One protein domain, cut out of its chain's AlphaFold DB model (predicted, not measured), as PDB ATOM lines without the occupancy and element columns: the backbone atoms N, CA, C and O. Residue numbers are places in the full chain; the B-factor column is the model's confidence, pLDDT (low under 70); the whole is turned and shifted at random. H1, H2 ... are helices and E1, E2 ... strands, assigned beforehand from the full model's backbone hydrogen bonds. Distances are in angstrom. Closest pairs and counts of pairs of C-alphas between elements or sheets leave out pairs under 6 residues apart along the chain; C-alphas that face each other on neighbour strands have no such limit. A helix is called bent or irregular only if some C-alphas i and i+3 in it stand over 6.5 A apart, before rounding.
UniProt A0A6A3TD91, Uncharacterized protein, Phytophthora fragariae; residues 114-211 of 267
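What this domain is: This is residues 114 to 211 of the 267 residues of an uncharacterized protein of Phytophthora fragariae (UniProt A0A6A3TD91). A three-stranded antiparallel sheet, E3 E4 E5, sits in the middle, with helix H1 over one face and the hairpin E1 E2 over part of the other, while helix H2 leaves the body and sticks out with residues 199 to 211. These make the long axis of an elongated whole. The 98 printed residues hold two named helices and five named strands, in the order H1 E1 E2 E3 E4 E5 H2, class mixed. The whole is loose, with a radius of gyration of the C-alphas of 15.7 A and spans of 54 by 28 by 22 A.

Where its parts are: Find C-alpha 114 at (0.209, 34.794, 26.787); from there H1, residues 114 to 129, runs 23.2 A. H1 is neither bent nor irregular, but only just: C-alphas 119 and 122 are 6.2 A apart. Next look for E1 at residues 145 to 149, beginning at (5.146, 11.599, 31.051) and 12.7 A long, and E2 at residues 154 to 158, 13.1 A. Then come E3, residues 169 to 174, and E4, residues 177 to 182, each 16.5 A, and E5, residues 185 to 190, 16.8 A. H2, residues 192 to 211, runs 28.7 A to C-alpha 211 at (32.611, -0.510, 4.530).

How they stand to each other: Begin with E3 E4 E5, a meander, each strand the antiparallel neighbour of the one before; E3 and E5 are its edge strands. In the hairpin E3 and E4, look at N 172 and O 179, 2.8 A; in the hairpin E4 and E5, at N 187 and O 180, 2.8 A. H1 is on this sheet, making two layers, a helix on one face of a sheet. Its height over the sheet is 9.3 A, over E4 and E5, and it runs along the strands, at 11 degrees to E4 on the local plane. The closest C-alphas of H1 and E5 are those of Ala 124 and Ala 186, 7.0 A. E1 and E2 form an antiparallel hairpin, with N 146 and O 157 at 2.8 A. The closest C-alphas of E2 and E4 are those of Leu 156 and Val 178, 7.7 A; E1 and E5 are near each other. Residues 138 to 139 pair antiparallel with residues 187 to 188 of E5. H2 only grazes the sheet E3 E4 E5, with residues 192 to 198, and is apart from H1. In H2 every O i to N i+4 pair is within hydrogen-bond range; in H1, 10 of 12 are.

The domain as a whole: The two C-alphas farthest apart are those of Phe 163 and Lys 211, 55.6 A. Without residues 199 to 211, which stand free, the body spans 37 by 29 by 20 A. The printed part has no cut; the link from H1 to E1, 15 residues, is long. Mean pLDDT of the printed part is 76.4; look for values under 70 at residues 114 to 115, 117 to 118, 120 to 136 and 210 to 211.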
ATOM      1  N   GLU A 114       1.053  35.220  27.907       67.44
ATOM      2  CA  GLU A 114       0.209  34.794  26.787       67.44
ATOM      3  C   GLU A 114       0.841  35.196  25.452       67.44
ATOM      4  O   GLU A 114       0.972  34.362  24.563       67.44
ATOM      5  N   ALA A 115       1.353  36.427  25.345       68.31
ATOM      6  CA  ALA A 115       2.071  36.879  24.152       68.31
ATOM      7  C   ALA A 115       3.378  36.093  23.928       68.31
ATOM      8  O   ALA A 115       3.692  35.716  22.801       68.31
ATOM      9  N   GLU A 116       4.122  35.788  25.003       70.88
ATOM     10  CA  GLU A 116       5.293  34.899  24.919       70.88
ATOM     11  C   GLU A 116       4.897  33.481  24.449       70.88
ATOM     12  O   GLU A 116       5.675  32.823  23.756       70.88
ATOM     13  N   HIS A 117       3.697  33.008  24.811       68.50
ATOM     14  CA  HIS A 117       3.186  31.699  24.405       68.50
ATOM     15  C   HIS A 117       2.806  31.668  22.930       68.50
ATOM     16  O   HIS A 117       3.287  30.802  22.199       68.50
ATOM     17  N   GLU A 118       2.024  32.644  22.474       68.88
ATOM     18  CA  GLU A 118       1.633  32.779  21.070       68.88
ATOM     19  C   GLU A 118       2.844  32.919  20.138       68.88
ATOM     20  O   GLU A 118       2.813  32.400  19.025       68.88
ATOM     21  N   GLU A 119       3.938  33.547  20.585       70.69
ATOM     22  CA  GLU A 119       5.180  33.645  19.807       70.69
ATOM     23  C   GLU A 119       6.004  32.339  19.813       70.69
ATOM     24  O   GLU A 119       6.744  32.055  18.866       70.69
ATOM     25  N   ALA A 120       5.889  31.520  20.862       66.62
ATOM     26  CA  ALA A 120       6.596  30.243  20.968       66.62
ATOM     27  C   ALA A 120       5.985  29.151  20.071       66.62
ATOM     28  O   ALA A 120       6.725  28.341  19.510       66.62
ATOM     29  N   LEU A 121       4.662  29.160  19.881       66.50
ATOM     30  CA  LEU A 121       3.940  28.205  19.030       66.50
ATOM     31  C   LEU A 121       4.460  28.136  17.579       66.50
ATOM     32  O   LEU A 121       4.818  27.045  17.133       66.50
ATOM     33  N   PRO A 122       4.569  29.248  16.820       66.44
ATOM     34  CA  PRO A 122       5.063  29.197  15.450       66.44
ATOM     35  C   PRO A 122       6.541  28.815  15.396       66.44
ATOM     36  O   PRO A 122       6.952  28.169  14.442       66.44
ATOM     37  N   LYS A 123       7.352  29.157  16.407       63.84
ATOM     38  CA  LYS A 123       8.770  28.763  16.451       63.84
ATOM     39  C   LYS A 123       8.930  27.255  16.629       63.84
ATOM     40  O   LYS A 123       9.728  26.658  15.913       63.84
ATOM     41  N   ALA A 124       8.154  26.654  17.530       63.19
ATOM     42  CA  ALA A 124       8.133  25.207  17.721       63.19
ATOM     43  C   ALA A 124       7.679  24.490  16.438       63.19
ATOM     44  O   ALA A 124       8.383  23.612  15.948       63.19
ATOM     45  N   ARG A 125       6.583  24.955  15.824       65.44
ATOM     46  CA  ARG A 125       6.030  24.365  14.591       65.44
ATOM     47  C   ARG A 125       6.940  24.548  13.372       65.44
ATOM     48  O   ARG A 125       7.142  23.616  12.604       65.44
ATOM     49  N   VAL A 126       7.576  25.712  13.208       62.72
ATOM     50  CA  VAL A 126       8.564  25.933  12.134       62.72
ATOM     51  C   VAL A 126       9.793  25.049  12.336       62.72
ATOM     52  O   VAL A 126      10.362  24.570  11.359       62.72
ATOM     53  N   GLN A 127      10.216  24.796  13.577       60.25
ATOM     54  CA  GLN A 127      11.329  23.888  13.853       60.25
ATOM     55  C   GLN A 127      10.982  22.423  13.544       60.25
ATOM     56  O   GLN A 127      11.866  21.665  13.142       60.25
ATOM     57  N   GLU A 128       9.709  22.045  13.657       59.12
ATOM     58  CA  GLU A 128       9.188  20.745  13.219       59.12
ATOM     59  C   GLU A 128       9.091  20.644  11.682       59.12
ATOM     60  O   GLU A 128       9.453  19.614  11.110       59.12
ATOM     61  N   GLU A 129       8.684  21.719  10.994       57.03
ATOM     62  CA  GLU A 129       8.526  21.761   9.530       57.03
ATOM     63  C   GLU A 129       9.838  21.951   8.751       57.03
ATOM     64  O   GLU A 129       9.953  21.477   7.618       57.03
ATOM     65  N   ARG A 130      10.849  22.626   9.322       53.53
ATOM     66  CA  ARG A 130      12.086  23.000   8.602       53.53
ATOM     67  C   ARG A 130      12.944  21.809   8.172       53.53
ATOM     68  O   ARG A 130      13.874  21.997   7.398       53.53
ATOM     69  N   GLY A 131      12.622  20.591   8.604       51.31
ATOM     70  CA  GLY A 131      13.116  19.392   7.929       51.31
ATOM     71  C   GLY A 131      14.624  19.155   8.033       51.31
ATOM     72  O   GLY A 131      15.156  18.383   7.240       51.31
ATOM     73  N   ASP A 132      15.312  19.742   9.016       46.31
ATOM     74  CA  ASP A 132      16.688  19.354   9.334       46.31
ATOM     75  C   ASP A 132      16.667  18.099  10.219       46.31
ATOM     76  O   ASP A 132      16.678  18.141  11.446       46.31
ATOM     77  N   GLU A 133      16.541  16.967   9.529       52.88
ATOM     78  CA  GLU A 133      17.023  15.627   9.871       52.88
ATOM     79  C   GLU A 133      17.059  15.265  11.377       52.88
ATOM     80  O   GLU A 133      18.038  15.476  12.094       52.88
ATOM     81  N   ALA A 134      15.986  14.581  11.792       57.94
ATOM     82  CA  ALA A 134      15.715  13.959  13.091       57.94
ATOM     83  C   ALA A 134      14.960  14.846  14.091       57.94
ATOM     84  O   ALA A 134      15.536  15.606  14.861       57.94
ATOM     85  N   ILE A 135      13.646  14.620  14.156       65.75
ATOM     86  CA  ILE A 135      12.804  14.953  15.308       65.75
ATOM     87  C   ILE A 135      13.420  14.266  16.530       65.75
ATOM     88  O   ILE A 135      13.311  13.047  16.698       65.75
ATOM     89  N   ARG A 136      14.158  15.037  17.332       69.00
ATOM     90  CA  ARG A 136      14.804  14.551  18.551       69.00
ATOM     91  C   ARG A 136      13.813  14.616  19.697       69.00
ATOM     92  O   ARG A 136      12.948  15.482  19.740       69.00
ATOM     93  N   GLN A 137      13.959  13.685  20.632       78.75
ATOM     94  CA  GLN A 137      13.183  13.735  21.858       78.75
ATOM     95  C   GLN A 137      13.609  14.962  22.675       78.75
ATOM     96  O   GLN A 137      14.789  15.098  23.007       78.75
ATOM     97  N   CYS A 138      12.650  15.820  23.010       81.50
ATOM     98  CA  CYS A 138      12.853  17.056  23.763       81.50
ATOM     99  C   CYS A 138      11.918  17.078  24.975       81.50
ATOM    100  O   CYS A 138      10.749  16.719  24.867       81.50
ATOM    101  N   ASN A 139      12.420  17.507  26.132       84.25
ATOM    102  CA  ASN A 139      11.602  17.738  27.323       84.25
ATOM    103  C   ASN A 139      12.098  18.985  28.065       84.25
ATOM    104  O   ASN A 139      12.704  18.889  29.130       84.25
ATOM    105  N   GLU A 140      11.855  20.166  27.499       83.06
ATOM    106  CA  GLU A 140      12.273  21.443  28.104       83.06
ATOM    107  C   GLU A 140      11.564  21.706  29.442       83.06
ATOM    108  O   GLU A 140      12.078  22.360  30.356       83.06
ATOM    109  N   GLY A 141      10.349  21.168  29.562       79.56
ATOM    110  CA  GLY A 141       9.528  21.213  30.761       79.56
ATOM    111  C   GLY A 141      10.040  20.391  31.921       79.56
ATOM    112  O   GLY A 141       9.719  20.726  33.057       79.56
ATOM    113  N   THR A 142      10.846  19.360  31.649       82.88
ATOM    114  CA  THR A 142      11.094  18.281  32.618       82.88
ATOM    115  C   THR A 142       9.767  17.722  33.149       82.88
ATOM    116  O   THR A 142       9.605  17.477  34.338       82.88
ATOM    117  N   TRP A 143       8.785  17.573  32.257       85.44
ATOM    118  CA  TRP A 143       7.486  17.007  32.602       85.44
ATOM    119  C   TRP A 143       7.622  15.504  32.837       85.44
ATOM    120  O   TRP A 143       8.371  14.834  32.114       85.44
ATOM    121  N   GLU A 144       6.886  14.982  33.812       84.81
ATOM    122  CA  GLU A 144       6.684  13.545  33.960       84.81
ATOM    123  C   GLU A 144       5.658  13.098  32.916       84.81
ATOM    124  O   GLU A 144       4.598  13.709  32.775       84.81
ATOM    125  N   PHE A 145       6.005  12.075  32.129       85.69
ATOM    126  CA  PHE A 145       5.146  11.599  31.051       85.69
ATOM    127  C   PHE A 145       5.172  10.079  30.915       85.69
ATOM    128  O   PHE A 145       6.178   9.418  31.193       85.69
ATOM    129  N   ARG A 146       4.060   9.522  30.437       85.06
ATOM    130  CA  ARG A 146       3.910   8.112  30.071       85.06
ATOM    131  C   ARG A 146       3.386   8.038  28.648       85.06
ATOM    132  O   ARG A 146       2.337   8.588  28.342       85.06
ATOM    133  N   LEU A 147       4.125   7.357  27.779       84.75
ATOM    134  CA  LEU A 147       3.708   7.110  26.401       84.75
ATOM    135  C   LEU A 147       3.285   5.648  26.264       84.75
ATOM    136  O   LEU A 147       4.128   4.753  26.368       84.75
ATOM    137  N   MET A 148       2.002   5.419  26.006       83.50
ATOM    138  CA  MET A 148       1.471   4.134  25.562       83.50
ATOM    139  C   MET A 148       1.309   4.197  24.048       83.50
ATOM    140  O   MET A 148       0.535   4.990  23.526       83.50
ATOM    141  N   ASP A 149       2.094   3.395  23.347       81.44
ATOM    142  CA  ASP A 149       2.144   3.393  21.892       81.44
ATOM    143  C   ASP A 149       1.777   1.993  21.413       81.44
ATOM    144  O   ASP A 149       2.594   1.066  21.440       81.44
ATOM    145  N   GLU A 150       0.490   1.836  21.112       79.75
ATOM    146  CA  GLU A 150      -0.111   0.622  20.588       79.75
ATOM    147  C   GLU A 150      -0.322   0.753  19.073       79.75
ATOM    148  O   GLU A 150      -0.298   1.837  18.501       79.75
ATOM    149  N   ILE A 151      -0.567  -0.371  18.395       73.56
ATOM    150  CA  ILE A 151      -0.652  -0.432  16.920       73.56
ATOM    151  C   ILE A 151      -1.715   0.523  16.349       73.56
ATOM    152  O   ILE A 151      -1.590   0.980  15.213       73.56
ATOM    153  N   LEU A 152      -2.779   0.779  17.112       71.69
ATOM    154  CA  LEU A 152      -3.919   1.587  16.680       71.69
ATOM    155  C   LEU A 152      -4.061   2.897  17.458       71.69
ATOM    156  O   LEU A 152      -4.588   3.854  16.894       71.69
ATOM    157  N   ASP A 153      -3.575   2.945  18.699       78.62
ATOM    158  CA  ASP A 153      -3.783   4.064  19.613       78.62
ATOM    159  C   ASP A 153      -2.439   4.534  20.190       78.62
ATOM    160  O   ASP A 153      -1.663   3.748  20.734       78.62
ATOM    161  N   VAL A 154      -2.185   5.842  20.103       79.62
ATOM    162  CA  VAL A 154      -1.048   6.511  20.749       79.62
ATOM    163  C   VAL A 154      -1.599   7.411  21.848       79.62
ATOM    164  O   VAL A 154      -2.352   8.345  21.573       79.62
ATOM    165  N   ILE A 155      -1.239   7.125  23.098       83.56
ATOM    166  CA  ILE A 155      -1.701   7.850  24.284       83.56
ATOM    167  C   ILE A 155      -0.481   8.403  25.019       83.56
ATOM    168  O   ILE A 155       0.370   7.648  25.488       83.56
ATOM    169  N   LEU A 156      -0.407   9.729  25.131       85.25
ATOM    170  CA  LEU A 156       0.603  10.434  25.916       85.25
ATOM    171  C   LEU A 156      -0.061  11.040  27.160       85.25
ATOM    172  O   LEU A 156      -0.850  11.976  27.053       85.25
ATOM    173  N   GLU A 157       0.260  10.504  28.336       87.00
ATOM    174  CA  GLU A 157      -0.126  11.066  29.633       87.00
ATOM    175  C   GLU A 157       0.995  11.985  30.128       87.00
ATOM    176  O   GLU A 157       2.159  11.582  30.128       87.00
ATOM    177  N   VAL A 158       0.660  13.210  30.539       86.56
ATOM    178  CA  VAL A 158       1.620  14.221  31.008       86.56
ATOM    179  C   VAL A 158       1.077  14.895  32.256       86.56
ATOM    180  O   VAL A 158      -0.050  15.396  32.249       86.56
ATOM    181  N   ASP A 159       1.904  14.982  33.294       86.88
ATOM    182  CA  ASP A 159       1.553  15.693  34.519       86.88
ATOM    183  C   ASP A 159       1.878  17.188  34.391       86.88
ATOM    184  O   ASP A 159       3.040  17.606  34.352       86.88
ATOM    185  N   LEU A 160       0.828  18.011  34.324       85.50
ATOM    186  CA  LEU A 160       0.920  19.471  34.239       85.50
ATOM    187  C   LEU A 160       0.574  20.143  35.582       85.50
ATOM    188  O   LEU A 160      -0.187  19.595  36.387       85.50
ATOM    189  N   PRO A 161       1.087  21.360  35.852       85.00
ATOM    190  CA  PRO A 161       0.790  22.081  37.083       85.00
ATOM    191  C   PRO A 161      -0.708  22.370  37.220       85.00
ATOM    192  O   PRO A 161      -1.358  22.804  36.274       85.00
ATOM    193  N   ARG A 162      -1.242  22.225  38.440       82.31
ATOM    194  CA  ARG A 162      -2.679  22.385  38.732       82.31
ATOM    195  C   ARG A 162      -3.279  23.735  38.306       82.31
ATOM    196  O   ARG A 162      -4.479  23.806  38.068       82.31
ATOM    197  N   PHE A 163      -2.467  24.790  38.280       81.75
ATOM    198  CA  PHE A 163      -2.880  26.159  37.950       81.75
ATOM    199  C   PHE A 163      -2.376  26.605  36.567       81.75
ATOM    200  O   PHE A 163      -2.105  27.784  36.366       81.75
ATOM    201  N   LEU A 164      -2.154  25.662  35.648       82.94
ATOM    202  CA  LEU A 164      -1.867  25.975  34.254       82.94
ATOM    203  C   LEU A 164      -3.182  26.087  33.478       82.94
ATOM    204  O   LEU A 164      -3.959  25.132  33.447       82.94
ATOM    205  N   ASP A 165      -3.410  27.237  32.849       80.81
ATOM    206  CA  ASP A 165      -4.577  27.438  31.995       80.81
ATOM    207  C   ASP A 165      -4.460  26.610  30.714       80.81
ATOM    208  O   ASP A 165      -3.390  26.503  30.112       80.81
ATOM    209  N   SER A 166      -5.581  26.039  30.267       81.69
ATOM    210  CA  SER A 166      -5.630  25.218  29.053       81.69
ATOM    211  C   SER A 166      -5.351  26.009  27.773       81.69
ATOM    212  O   SER A 166      -5.050  25.401  26.756       81.69
ATOM    213  N   SER A 167      -5.449  27.343  27.807       81.12
ATOM    214  CA  SER A 167      -5.042  28.223  26.702       81.12
ATOM    215  C   SER A 167      -3.528  28.227  26.474       81.12
ATOM    216  O   SER A 167      -3.088  28.547  25.378       81.12
ATOM    217  N   LEU A 168      -2.738  27.861  27.492       80.62
ATOM    218  CA  LEU A 168      -1.275  27.797  27.440       80.62
ATOM    219  C   LEU A 168      -0.754  26.389  27.111       80.62
ATOM    220  O   LEU A 168       0.402  26.069  27.426       80.62
ATOM    221  N   VAL A 169      -1.626  25.536  26.565       84.25
ATOM    222  CA  VAL A 169      -1.338  24.155  26.180       84.25
ATOM    223  C   VAL A 169      -1.771  23.952  24.733       84.25
ATOM    224  O   VAL A 169      -2.960  23.949  24.428       84.25
ATOM    225  N   ASP A 170      -0.795  23.731  23.861       83.56
ATOM    226  CA  ASP A 170      -1.006  23.367  22.462       83.56
ATOM    227  C   ASP A 170      -0.452  21.967  22.220       83.56
ATOM    228  O   ASP A 170       0.640  21.645  22.691       83.56
ATOM    229  N   VAL A 171      -1.211  21.122  21.528       84.00
ATOM    230  CA  VAL A 171      -0.862  19.715  21.305       84.00
ATOM    231  C   VAL A 171      -0.955  19.419  19.819       84.00
ATOM    232  O   VAL A 171      -2.012  19.620  19.223       84.00
ATOM    233  N   ASP A 172       0.121  18.876  19.256       83.25
ATOM    234  CA  ASP A 172       0.150  18.333  17.906       83.25
ATOM    235  C   ASP A 172       0.467  16.831  17.927       83.25
ATOM    236  O   ASP A 172       1.355  16.334  18.627       83.25
ATOM    237  N   VAL A 173      -0.324  16.071  17.175       80.12
ATOM    238  CA  VAL A 173      -0.273  14.609  17.175       80.12
ATOM    239  C   VAL A 173      -0.015  14.131  15.761       80.12
ATOM    240  O   VAL A 173      -0.912  14.096  14.919       80.12
ATOM    241  N   HIS A 174       1.212  13.678  15.526       77.69
ATOM    242  CA  HIS A 174       1.611  13.054  14.279       77.69
ATOM    243  C   HIS A 174       1.744  11.527  14.459       77.69
ATOM    244  O   HIS A 174       2.199  11.053  15.499       77.69
ATOM    245  N   PRO A 175       1.459  10.703  13.433       74.69
ATOM    246  CA  PRO A 175       1.690   9.251  13.500       74.69
ATOM    247  C   PRO A 175       3.136   8.845  13.861       74.69
ATOM    248  O   PRO A 175       3.397   7.754  14.362       74.69
ATOM    249  N   SER A 176       4.096   9.737  13.609       75.44
ATOM    250  CA  SER A 176       5.531   9.504  13.844       75.44
ATOM    251  C   SER A 176       6.053  10.108  15.155       75.44
ATOM    252  O   SER A 176       7.136   9.733  15.608       75.44
ATOM    253  N   TYR A 177       5.350  11.075  15.740       81.25
ATOM    254  CA  TYR A 177       5.775  11.780  16.950       81.25
ATOM    255  C   TYR A 177       4.597  12.531  17.570       81.25
ATOM    256  O   TYR A 177       3.685  12.952  16.870       81.25
ATOM    257  N   VAL A 178       4.646  12.731  18.880       85.50
ATOM    258  CA  VAL A 178       3.698  13.590  19.591       85.50
ATOM    259  C   VAL A 178       4.473  14.777  20.135       85.50
ATOM    260  O   VAL A 178       5.490  14.580  20.812       85.50
ATOM    261  N   SER A 179       4.013  15.989  19.838       85.56
ATOM    262  CA  SER A 179       4.566  17.216  20.396       85.56
ATOM    263  C   SER A 179       3.501  18.013  21.135       85.56
ATOM    264  O   SER A 179       2.314  17.983  20.823       85.56
ATOM    265  N   PHE A 180       3.914  18.694  22.195       86.56
ATOM    266  CA  PHE A 180       3.067  19.665  22.863       86.56
ATOM    267  C   PHE A 180       3.909  20.809  23.411       86.56
ATOM    268  O   PHE A 180       5.062  20.628  23.808       86.56
ATOM    269  N   VAL A 181       3.317  21.995  23.464       85.94
ATOM    270  CA  VAL A 181       3.914  23.186  24.060       85.94
ATOM    271  C   VAL A 181       3.063  23.584  25.254       85.94
ATOM    272  O   VAL A 181       1.892  23.916  25.108       85.94
ATOM    273  N   ALA A 182       3.659  23.559  26.444       84.62
ATOM    274  CA  ALA A 182       3.008  23.963  27.687       84.62
ATOM    275  C   ALA A 182       3.806  25.096  28.338       84.62
ATOM    276  O   ALA A 182       4.993  24.928  28.629       84.62
ATOM    277  N   LYS A 183       3.176  26.254  28.581       80.81
ATOM    278  CA  LYS A 183       3.812  27.419  29.240       80.81
ATOM    279  C   LYS A 183       5.184  27.778  28.635       80.81
ATOM    280  O   LYS A 183       6.183  27.905  29.346       80.81
ATOM    281  N   ASN A 184       5.221  27.900  27.309       80.12
ATOM    282  CA  ASN A 184       6.388  28.304  26.502       80.12
ATOM    283  C   ASN A 184       7.508  27.256  26.444       80.12
ATOM    284  O   ASN A 184       8.609  27.569  26.001       80.12
ATOM    285  N   LYS A 185       7.243  26.029  26.904       83.69
ATOM    286  CA  LYS A 185       8.196  24.922  26.877       83.69
ATOM    287  C   LYS A 185       7.693  23.814  25.975       83.69
ATOM    288  O   LYS A 185       6.581  23.322  26.175       83.69
ATOM    289  N   ALA A 186       8.529  23.404  25.032       84.50
ATOM    290  CA  ALA A 186       8.215  22.331  24.112       84.50
ATOM    291  C   ALA A 186       8.574  20.962  24.705       84.50
ATOM    292  O   ALA A 186       9.591  20.764  25.387       84.50
ATOM    293  N   HIS A 187       7.730  19.989  24.409       85.00
ATOM    294  CA  HIS A 187       7.984  18.584  24.630       85.00
ATOM    295  C   HIS A 187       7.693  17.834  23.338       85.00
ATOM    296  O   HIS A 187       6.631  17.998  22.750       85.00
ATOM    297  N   VAL A 188       8.631  16.993  22.916       85.81
ATOM    298  CA  VAL A 188       8.502  16.178  21.709       85.81
ATOM    299  C   VAL A 188       8.944  14.770  22.050       85.81
ATOM    300  O   VAL A 188      10.075  14.565  22.496       85.81
ATOM    301  N   THR A 189       8.076  13.791  21.814       84.19
ATOM    302  CA  THR A 189       8.407  12.379  21.992       84.19
ATOM    303  C   THR A 189       8.101  11.594  20.712       84.19
ATOM    304  O   THR A 189       6.959  11.583  20.251       84.19
ATOM    305  N   PRO A 190       9.099  10.909  20.117       84.12
ATOM    306  CA  PRO A 190       8.882  10.082  18.936       84.12
ATOM    307  C   PRO A 190       8.160   8.775  19.290       84.12
ATOM    308  O   PRO A 190       8.418   8.180  20.343       84.12
ATOM    309  N   THR A 191       7.319   8.290  18.374       81.81
ATOM    310  CA  THR A 191       6.646   6.989  18.504       81.81
ATOM    311  C   THR A 191       7.639   5.833  18.343       81.81
ATOM    312  O   THR A 191       8.726   5.979  17.776       81.81
ATOM    313  N   GLN A 192       7.285   4.649  18.833       76.19
ATOM    314  CA  GLN A 192       7.982   3.381  18.653       76.19
ATOM    315  C   GLN A 192       8.277   3.111  17.178       76.19
ATOM    316  O   GLN A 192       9.384   2.678  16.858       76.19
ATOM    317  N   GLN A 193       7.344   3.423  16.274       72.81
ATOM    318  CA  GLN A 193       7.555   3.265  14.835       72.81
ATOM    319  C   GLN A 193       8.714   4.140  14.336       72.81
ATOM    320  O   GLN A 193       9.593   3.654  13.618       72.81
ATOM    321  N   ARG A 194       8.763   5.411  14.749       77.00
ATOM    322  CA  ARG A 194       9.842   6.333  14.370       77.00
ATOM    323  C   ARG A 194      11.160   5.982  15.051       77.00
ATOM    324  O   ARG A 194      12.199   5.999  14.399       77.00
ATOM    325  N   ARG A 195      11.122   5.587  16.326       76.25
ATOM    326  CA  ARG A 195      12.287   5.051  17.049       76.25
ATOM    327  C   ARG A 195      12.867   3.841  16.317       76.25
ATOM    328  O   ARG A 195      14.071   3.790  16.099       76.25
ATOM    329  N   ALA A 196      12.025   2.905  15.875       75.81
ATOM    330  CA  ALA A 196      12.452   1.725  15.124       75.81
ATOM    331  C   ALA A 196      13.088   2.080  13.769       75.81
ATOM    332  O   ALA A 196      14.089   1.470  13.397       75.81
ATOM    333  N   GLN A 197      12.550   3.072  13.050       76.69
ATOM    334  CA  GLN A 197      13.140   3.578  11.801       76.69
ATOM    335  C   GLN A 197      14.521   4.204  12.039       76.69
ATOM    336  O   GLN A 197      15.484   3.798  11.393       76.69
ATOM    337  N   LEU A 198      14.637   5.104  13.021       75.56
ATOM    338  CA  LEU A 198      15.906   5.746  13.382       75.56
ATOM    339  C   LEU A 198      16.973   4.716  13.774       75.56
ATOM    340  O   LEU A 198      18.116   4.802  13.327       75.56
ATOM    341  N   TYR A 199      16.595   3.690  14.544       77.06
ATOM    342  CA  TYR A 199      17.507   2.595  14.873       77.06
ATOM    343  C   TYR A 199      18.028   1.876  13.625       77.06
ATOM    344  O   TYR A 199      19.201   1.513  13.607       77.06
ATOM    345  N   ARG A 200      17.207   1.661  12.588       77.69
ATOM    346  CA  ARG A 200      17.649   1.012  11.338       77.69
ATOM    347  C   ARG A 200      18.597   1.897  10.539       77.69
ATOM    348  O   ARG A 200      19.660   1.421  10.154       77.69
ATOM    349  N   GLU A 201      18.255   3.170  10.366       79.94
ATOM    350  CA  GLU A 201      19.095   4.149   9.666       79.94
ATOM    351  C   GLU A 201      20.478   4.282  10.327       79.94
ATOM    352  O   GLU A 201      21.501   4.338   9.645       79.94
ATOM    353  N   GLU A 202      20.549   4.251  11.664       79.44
ATOM    354  CA  GLU A 202      21.826   4.224  12.382       79.44
ATOM    355  C   GLU A 202      22.648   2.955  12.112       79.44
ATOM    356  O   GLU A 202      23.879   3.031  12.035       79.44
ATOM    357  N   GLN A 203      22.007   1.785  11.988       75.88
ATOM    358  CA  GLN A 203      22.712   0.546  11.638       75.88
ATOM    359  C   GLN A 203      23.235   0.591  10.201       75.88
ATOM    360  O   GLN A 203      24.363   0.168   9.954       75.88
ATOM    361  N   GLU A 204      22.455   1.125   9.264       79.88
ATOM    362  CA  GLU A 204      22.863   1.282   7.865       79.88
ATOM    363  C   GLU A 204      24.034   2.262   7.733       79.88
ATOM    364  O   GLU A 204      25.054   1.908   7.138       79.88
ATOM    365  N   LYS A 205      23.968   3.424   8.403       79.56
ATOM    366  CA  LYS A 205      25.072   4.399   8.466       79.56
ATOM    367  C   LYS A 205      26.339   3.793   9.090       79.56
ATOM    368  O   LYS A 205      27.444   4.057   8.616       79.56
ATOM    369  N   LYS A 206      26.214   2.947  10.126       76.00
ATOM    370  CA  LYS A 206      27.353   2.200  10.707       76.00
ATOM    371  C   LYS A 206      27.944   1.205   9.710       76.00
ATOM    372  O   LYS A 206      29.152   1.204   9.513       76.00
ATOM    373  N   LEU A 207      27.110   0.426   9.022       74.00
ATOM    374  CA  LEU A 207      27.553  -0.532   8.006       74.00
ATOM    375  C   LEU A 207      28.235   0.152   6.807       74.00
ATOM    376  O   LEU A 207      29.206  -0.382   6.277       74.00
ATOM    377  N   GLU A 208      27.769   1.323   6.371       73.06
ATOM    378  CA  GLU A 208      28.434   2.129   5.333       73.06
ATOM    379  C   GLU A 208      29.771   2.718   5.805       73.06
ATOM    380  O   GLU A 208      30.769   2.710   5.074       73.06
ATOM    381  N   LYS A 209      29.835   3.162   7.063       70.00
ATOM    382  CA  LYS A 209      31.072   3.649   7.683       70.00
ATOM    383  C   LYS A 209      32.100   2.528   7.885       70.00
ATOM    384  O   LYS A 209      33.287   2.733   7.646       70.00
ATOM    385  N   ASP A 210      31.657   1.321   8.222       65.69
ATOM    386  CA  ASP A 210      32.510   0.132   8.349       65.69
ATOM    387  C   ASP A 210      33.014  -0.357   6.976       65.69
ATOM    388  O   ASP A 210      34.171  -0.759   6.835       65.69
ATOM    389  N   LYS A 211      32.192  -0.246   5.922       65.00
ATOM    390  CA  LYS A 211      32.611  -0.510   4.530       65.00
ATOM    391  C   LYS A 211      33.684   0.467   4.040       65.00
ATOM    392  O   LYS A 211      34.541   0.069   3.256       65.00
TER     393      LYS A 211